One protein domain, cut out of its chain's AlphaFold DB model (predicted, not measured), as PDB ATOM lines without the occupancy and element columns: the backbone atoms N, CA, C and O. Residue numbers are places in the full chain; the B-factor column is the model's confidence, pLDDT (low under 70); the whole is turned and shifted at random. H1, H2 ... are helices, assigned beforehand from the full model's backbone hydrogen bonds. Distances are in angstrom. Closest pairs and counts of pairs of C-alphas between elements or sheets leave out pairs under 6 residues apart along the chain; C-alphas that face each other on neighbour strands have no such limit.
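Overview. This is residues 2 to 49 of the 50 residues of an uncharacterized protein of Bacillus xiamenensis (UniProt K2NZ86). One long helix, H3, makes the length, and a small hairpin of two short helices, H1 and H2, folds back beside its first half; residues 37 to 49 stick out as an arm. The printed part has 48 residues, with three named helices in the order H1, H2, H3; the class is all helix. It is loose, with a radius of gyration of the C-alphas of 12.5 A, and flat, spanning 38 by 22 by 9 A.

Along the chain. Find C-alpha 25 at (-22.298, -48.748, 24.077); from there H3, residues 25 to 46, runs 31.3 A to C-alpha 46 at (-28.746, -21.087, 10.821). H2 is residues 14 to 22, 12.3 A; H1 is residues 2 to 8, 9.9 A.

Arrangement. H3 is close to but not clearly touching H1, at a steep tilt of 65 degrees; their closest C-alphas, Tyr 2 and Phe 32, are 6.3 A apart. H3 is likewise close to but not clearly touching H2, at a steep tilt of 63 degrees, closest at C-alphas Val 20 and Lys 28, 6.9 A. H1 and H2 touch as a helical hairpin, opposite ways at a shallow tilt of 9 degrees; the closest C-alphas, Leu 3 and Leu 17, are 6.8 A apart. In H1, H2 and H3 every O i to N i+4 pair is within hydrogen-bond range.

Size, cuts and confidence. The C-alphas of Glu 22 and Gly 49 are farthest apart, 38.9 A. The printed part has no cut, both links are tight, and residue 49 alone has pLDDT under 70.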
ATOM      1  N   TYR A   2     -31.103 -40.419  16.895       88.88
ATOM      2  CA  TYR A   2     -29.830 -40.567  16.161       88.88
ATOM      3  C   TYR A   2     -29.811 -41.651  15.070       88.88
ATOM      4  O   TYR A   2     -29.280 -41.394  14.002       88.88
ATOM      5  N   LEU A   3     -30.448 -42.814  15.268       89.88
ATOM      6  CA  LEU A   3     -30.566 -43.814  14.188       89.88
ATOM      7  C   LEU A   3     -31.403 -43.306  13.005       89.88
ATOM      8  O   LEU A   3     -31.078 -43.584  11.859       89.88
ATOM      9  N   TYR A   4     -32.440 -42.512  13.284       91.94
ATOM     10  CA  TYR A   4     -33.224 -41.844  12.244       91.94
ATOM     11  C   TYR A   4     -32.357 -40.849  11.461       91.94
ATOM     12  O   TYR A   4     -32.395 -40.845  10.238       91.94
ATOM     13  N   TYR A   5     -31.525 -40.066  12.158       93.12
ATOM     14  CA  TYR A   5     -30.551 -39.180  11.518       93.12
ATOM     15  C   TYR A   5     -29.562 -39.967  10.645       93.12
ATOM     16  O   TYR A   5     -29.351 -39.609   9.494       93.12
ATOM     17  N   CYS A   6     -29.011 -41.082  11.139       93.00
ATOM     18  CA  CYS A   6     -28.137 -41.935  10.331       93.00
ATOM     19  C   CYS A   6     -28.838 -42.442   9.060       93.00
ATOM     20  O   CYS A   6     -28.242 -42.443   7.990       93.00
ATOM     21  N   MET A   7     -30.111 -42.826   9.160       95.00
ATOM     22  CA  MET A   7     -30.883 -43.333   8.024       95.00
ATOM     23  C   MET A   7     -31.211 -42.243   6.996       95.00
ATOM     24  O   MET A   7     -31.038 -42.451   5.800       95.00
ATOM     25  N   HIS A   8     -31.704 -41.090   7.447       94.31
ATOM     26  CA  HIS A   8     -32.251 -40.068   6.550       94.31
ATOM     27  C   HIS A   8     -31.234 -39.022   6.110       94.31
ATOM     28  O   HIS A   8     -31.271 -38.607   4.958       94.31
ATOM     29  N   GLU A   9     -30.332 -38.620   7.002       93.25
ATOM     30  CA  GLU A   9     -29.376 -37.533   6.752       93.25
ATOM     31  C   GLU A   9     -28.002 -38.064   6.336       93.25
ATOM     32  O   GLU A   9     -27.289 -37.412   5.579       93.25
ATOM     33  N   LEU A  10     -27.612 -39.248   6.829       93.50
ATOM     34  CA  LEU A  10     -26.364 -39.914   6.426       93.50
ATOM     35  C   LEU A  10     -26.583 -41.044   5.410       93.50
ATOM     36  O   LEU A  10     -25.608 -41.622   4.944       93.50
ATOM     37  N   HIS A  11     -27.840 -41.338   5.065       96.06
ATOM     38  CA  HIS A  11     -28.226 -42.360   4.087       96.06
ATOM     39  C   HIS A  11     -27.704 -43.770   4.391       96.06
ATOM     40  O   HIS A  11     -27.424 -44.539   3.473       96.06
ATOM     41  N   TYR A  12     -27.594 -44.125   5.673       96.56
ATOM     42  CA  TYR A  12     -27.193 -45.473   6.068       96.56
ATOM     43  C   TYR A  12     -28.234 -46.487   5.596       96.56
ATOM     44  O   TYR A  12     -29.438 -46.327   5.819       96.56
ATOM     45  N   SER A  13     -27.750 -47.562   4.983       97.38
ATOM     46  CA  SER A  13     -28.553 -48.729   4.642       97.38
ATOM     47  C   SER A  13     -29.065 -49.445   5.903       97.38
ATOM     48  O   SER A  13     -28.496 -49.295   6.990       97.38
ATOM     49  N   PRO A  14     -30.111 -50.286   5.795       96.50
ATOM     50  CA  PRO A  14     -30.599 -51.072   6.929       96.50
ATOM     51  C   PRO A  14     -29.523 -51.935   7.607       96.50
ATOM     52  O   PRO A  14     -29.545 -52.076   8.828       96.50
ATOM     53  N   SER A  15     -28.567 -52.476   6.845       97.44
ATOM     54  CA  SER A  15     -27.438 -53.244   7.387       97.44
ATOM     55  C   SER A  15     -26.474 -52.374   8.192       97.44
ATOM     56  O   SER A  15     -26.106 -52.747   9.301       97.44
ATOM     57  N   GLU A  16     -26.133 -51.181   7.707       96.25
ATOM     58  CA  GLU A  16     -25.263 -50.253   8.446       96.25
ATOM     59  C   GLU A  16     -25.950 -49.732   9.717       96.25
ATOM     60  O   GLU A  16     -25.319 -49.549  10.758       96.25
ATOM     61  N   LEU A  17     -27.272 -49.531   9.676       95.69
ATOM     62  CA  LEU A  17     -28.048 -49.192  10.870       95.69
ATOM     63  C   LEU A  17     -28.039 -50.322  11.900       95.69
ATOM     64  O   LEU A  17     -27.974 -50.040  13.100       95.69
ATOM     65  N   LEU A  18     -28.090 -51.579  11.448       96.88
ATOM     66  CA  LEU A  18     -27.984 -52.739  12.324       96.88
ATOM     67  C   LEU A  18     -26.598 -52.805  12.975       96.88
ATOM     68  O   LEU A  18     -26.519 -52.944  14.193       96.88
ATOM     69  N   GLU A  19     -25.524 -52.584  12.213       96.62
ATOM     70  CA  GLU A  19     -24.161 -52.516  12.755       96.62
ATOM     71  C   GLU A  19     -24.032 -51.432  13.835       96.62
ATOM     72  O   GLU A  19     -23.504 -51.680  14.921       96.62
ATOM     73  N   VAL A  20     -24.579 -50.235  13.592       95.00
ATOM     74  CA  VAL A  20     -24.602 -49.161  14.597       95.00
ATOM     75  C   VAL A  20     -25.424 -49.565  15.816       95.00
ATOM     76  O   VAL A  20     -25.021 -49.269  16.941       95.00
ATOM     77  N   TYR A  21     -26.572 -50.220  15.626       94.44
ATOM     78  CA  TYR A  21     -27.436 -50.664  16.718       94.44
ATOM     79  C   TYR A  21     -26.743 -51.704  17.607       94.44
ATOM     80  O   TYR A  21     -26.782 -51.584  18.837       94.44
ATOM     81  N   GLU A  22     -26.055 -52.669  17.003       96.75
ATOM     82  CA  GLU A  22     -25.350 -53.756  17.686       96.75
ATOM     83  C   GLU A  22     -23.991 -53.332  18.262       96.75
ATOM     84  O   GLU A  22     -23.482 -53.971  19.185       96.75
ATOM     85  N   ALA A  23     -23.429 -52.210  17.800       96.88
ATOM     86  CA  ALA A  23     -22.130 -51.729  18.249       96.88
ATOM     87  C   ALA A  23     -22.041 -51.507  19.779       96.88
ATOM     88  O   ALA A  23     -23.039 -51.190  20.450       96.88
ATOM     89  N   PRO A  24     -20.825 -51.579  20.363       98.06
ATOM     90  CA  PRO A  24     -20.616 -51.355  21.789       98.06
ATOM     91  C   PRO A  24     -21.163 -50.007  22.268       98.06
ATOM     92  O   PRO A  24     -21.045 -48.981  21.593       98.06
ATOM     93  N   ARG A  25     -21.695 -49.966  23.497       95.38
ATOM     94  CA  ARG A  25     -22.298 -48.748  24.077       95.38
ATOM     95  C   ARG A  25     -21.371 -47.528  24.019       95.38
ATOM     96  O   ARG A  25     -21.842 -46.431  23.742       95.38
ATOM     97  N   ARG A  26     -20.068 -47.719  24.264       97.00
ATOM     98  CA  ARG A  26     -19.066 -46.638  24.202       97.00
ATOM     99  C   ARG A  26     -18.918 -46.072  22.790       97.00
ATOM    100  O   ARG A  26     -18.875 -44.858  22.638       97.00
ATOM    101  N   PHE A  27     -18.909 -46.937  21.778       95.88
ATOM    102  CA  PHE A  27     -18.842 -46.524  20.380       95.88
ATOM    103  C   PHE A  27     -20.096 -45.745  19.969       95.88
ATOM    104  O   PHE A  27     -19.982 -44.635  19.459       95.88
ATOM    105  N   LYS A  28     -21.292 -46.263  20.289       95.44
ATOM    106  CA  LYS A  28     -22.555 -45.544  20.048       95.44
ATOM    107  C   LYS A  28     -22.573 -44.171  20.719       95.44
ATOM    108  O   LYS A  28     -22.980 -43.195  20.102       95.44
ATOM    109  N   GLY A  29     -22.108 -44.091  21.968       96.56
ATOM    110  CA  GLY A  29     -22.000 -42.826  22.693       96.56
ATOM    111  C   GLY A  29     -21.091 -41.821  21.986       96.56
ATOM    112  O   GLY A  29     -21.472 -40.667  21.826       96.56
ATOM    113  N   PHE A  30     -19.928 -42.272  21.513       97.19
ATOM    114  CA  PHE A  30     -19.009 -41.438  20.739       97.19
ATOM    115  C   PHE A  30     -19.637 -40.957  19.422       97.19
ATOM    116  O   PHE A  30     -19.691 -39.753  19.178       97.19
ATOM    117  N   LEU A  31     -20.181 -41.872  18.613       95.81
ATOM    118  CA  LEU A  31     -20.814 -41.549  17.331       95.81
ATOM    119  C   LEU A  31     -21.972 -40.557  17.500       95.81
ATOM    120  O   LEU A  31     -22.036 -39.542  16.810       95.81
ATOM    121  N   PHE A  32     -22.884 -40.823  18.436       95.75
ATOM    122  CA  PHE A  32     -24.036 -39.950  18.664       95.75
ATOM    123  C   PHE A  32     -23.628 -38.600  19.263       95.75
ATOM    124  O   PHE A  32     -24.266 -37.596  18.956       95.75
ATOM    125  N   GLY A  33     -22.541 -38.549  20.038       97.06
ATOM    126  CA  GLY A  33     -21.941 -37.294  20.490       97.06
ATOM    127  C   GLY A  33     -21.431 -36.431  19.334       97.06
ATOM    128  O   GLY A  33     -21.694 -35.230  19.307       97.06
ATOM    129  N   LEU A  34     -20.773 -37.032  18.336       96.25
ATOM    130  CA  LEU A  34     -20.340 -36.314  17.130       96.25
ATOM    131  C   LEU A  34     -21.526 -35.794  16.308       96.25
ATOM    132  O   LEU A  34     -21.495 -34.657  15.836       96.25
ATOM    133  N   ILE A  35     -22.584 -36.600  16.164       95.50
ATOM    134  CA  ILE A  35     -23.814 -36.176  15.478       95.50
ATOM    135  C   ILE A  35     -24.450 -34.990  16.210       95.50
ATOM    136  O   ILE A  35     -24.788 -33.996  15.571       95.50
ATOM    137  N   ALA A  36     -24.573 -35.060  17.539       96.00
ATOM    138  CA  ALA A  36     -25.109 -33.965  18.343       96.00
ATOM    139  C   ALA A  36     -24.287 -32.678  18.166       96.00
ATOM    140  O   ALA A  36     -24.853 -31.626  17.880       96.00
ATOM    141  N   HIS A  37     -22.955 -32.776  18.225       96.19
ATOM    142  CA  HIS A  37     -22.073 -31.630  18.018       96.19
ATOM    143  C   HIS A  37     -22.265 -30.982  16.639       96.19
ATOM    144  O   HIS A  37     -22.376 -29.761  16.538       96.19
ATOM    145  N   LYS A  38     -22.354 -31.786  15.571       94.25
ATOM    146  CA  LYS A  38     -22.612 -31.274  14.219       94.25
ATOM    147  C   LYS A  38     -23.941 -30.519  14.150       94.25
ATOM    148  O   LYS A  38     -23.997 -29.448  13.551       94.25
ATOM    149  N   LEU A  39     -24.996 -31.056  14.764       93.56
ATOM    150  CA  LEU A  39     -26.310 -30.411  14.774       93.56
ATOM    151  C   LEU A  39     -26.286 -29.069  15.512       93.56
ATOM    152  O   LEU A  39     -26.854 -28.101  15.013       93.56
ATOM    153  N   GLU A  40     -25.576 -28.974  16.638       95.69
ATOM    154  CA  GLU A  40     -25.398 -27.706  17.356       95.69
ATOM    155  C   GLU A  40     -24.663 -26.651  16.519       95.69
ATOM    156  O   GLU A  40     -24.989 -25.465  16.584       95.69
ATOM    157  N   VAL A  41     -23.652 -27.061  15.744       95.88
ATOM    158  CA  VAL A  41     -22.934 -26.153  14.835       95.88
ATOM    159  C   VAL A  41     -23.882 -25.627  13.758       95.88
ATOM    160  O   VAL A  41     -23.982 -24.412  13.590       95.88
ATOM    161  N   LEU A  42     -24.637 -26.513  13.105       93.00
ATOM    162  CA  LEU A  42     -25.610 -26.137  12.075       93.00
ATOM    163  C   LEU A  42     -26.711 -25.216  12.621       93.00
ATOM    164  O   LEU A  42     -27.103 -24.257  11.960       93.00
ATOM    165  N   GLU A  43     -27.187 -25.454  13.845       94.31
ATOM    166  CA  GLU A  43     -28.171 -24.581  14.491       94.31
ATOM    167  C   GLU A  43     -27.609 -23.169  14.725       94.31
ATOM    168  O   GLU A  43     -28.286 -22.169  14.473       94.31
ATOM    169  N   LYS A  44     -26.353 -23.069  15.180       94.75
ATOM    170  CA  LYS A  44     -25.671 -21.779  15.375       94.75
ATOM    171  C   LYS A  44     -25.447 -21.045  14.057       94.75
ATOM    172  O   LYS A  44     -25.527 -19.821  14.042       94.75
ATOM    173  N   GLU A  45     -25.145 -21.763  12.980       93.94
ATOM    174  CA  GLU A  45     -24.988 -21.183  11.642       93.94
ATOM    175  C   GLU A  45     -26.322 -20.679  11.090       93.94
ATOM    176  O   GLU A  45     -26.399 -19.540  10.637       93.94
ATOM    177  N   SER A  46     -27.390 -21.469  11.228       91.00
ATOM    178  CA  SER A  46     -28.746 -21.087  10.821       91.00
ATOM    179  C   SER A  46     -29.210 -19.788  11.495       91.00
ATOM    180  O   SER A  46     -29.718 -18.884  10.837       91.00
ATOM    181  N   LYS A  47     -28.929 -19.625  12.795       87.31
ATOM    182  CA  LYS A  47     -29.269 -18.414  13.567       87.31
ATOM    183  C   LYS A  47     -28.463 -17.164  13.198       87.31
ATOM    184  O   LYS A  47     -28.850 -16.074  13.599       87.31
ATOM    185  N   LYS A  48     -27.337 -17.299  12.490       80.50
ATOM    186  CA  LYS A  48     -26.518 -16.160  12.033       80.50
ATOM    187  C   LYS A  48     -26.939 -15.633  10.657       80.50
ATOM    188  O   LYS A  48     -26.476 -14.567  10.272       80.50
ATOM    189  N   GLY A  49     -27.743 -16.395   9.914       64.94
ATOM    190  CA  GLY A  49     -28.169 -16.075   8.548       64.94
ATOM    191  C   GLY A  49     -29.555 -15.432   8.424       64.94
ATOM    192  O   GLY A  49     -30.048 -15.340   7.303       64.94
TER     193      GLY A  49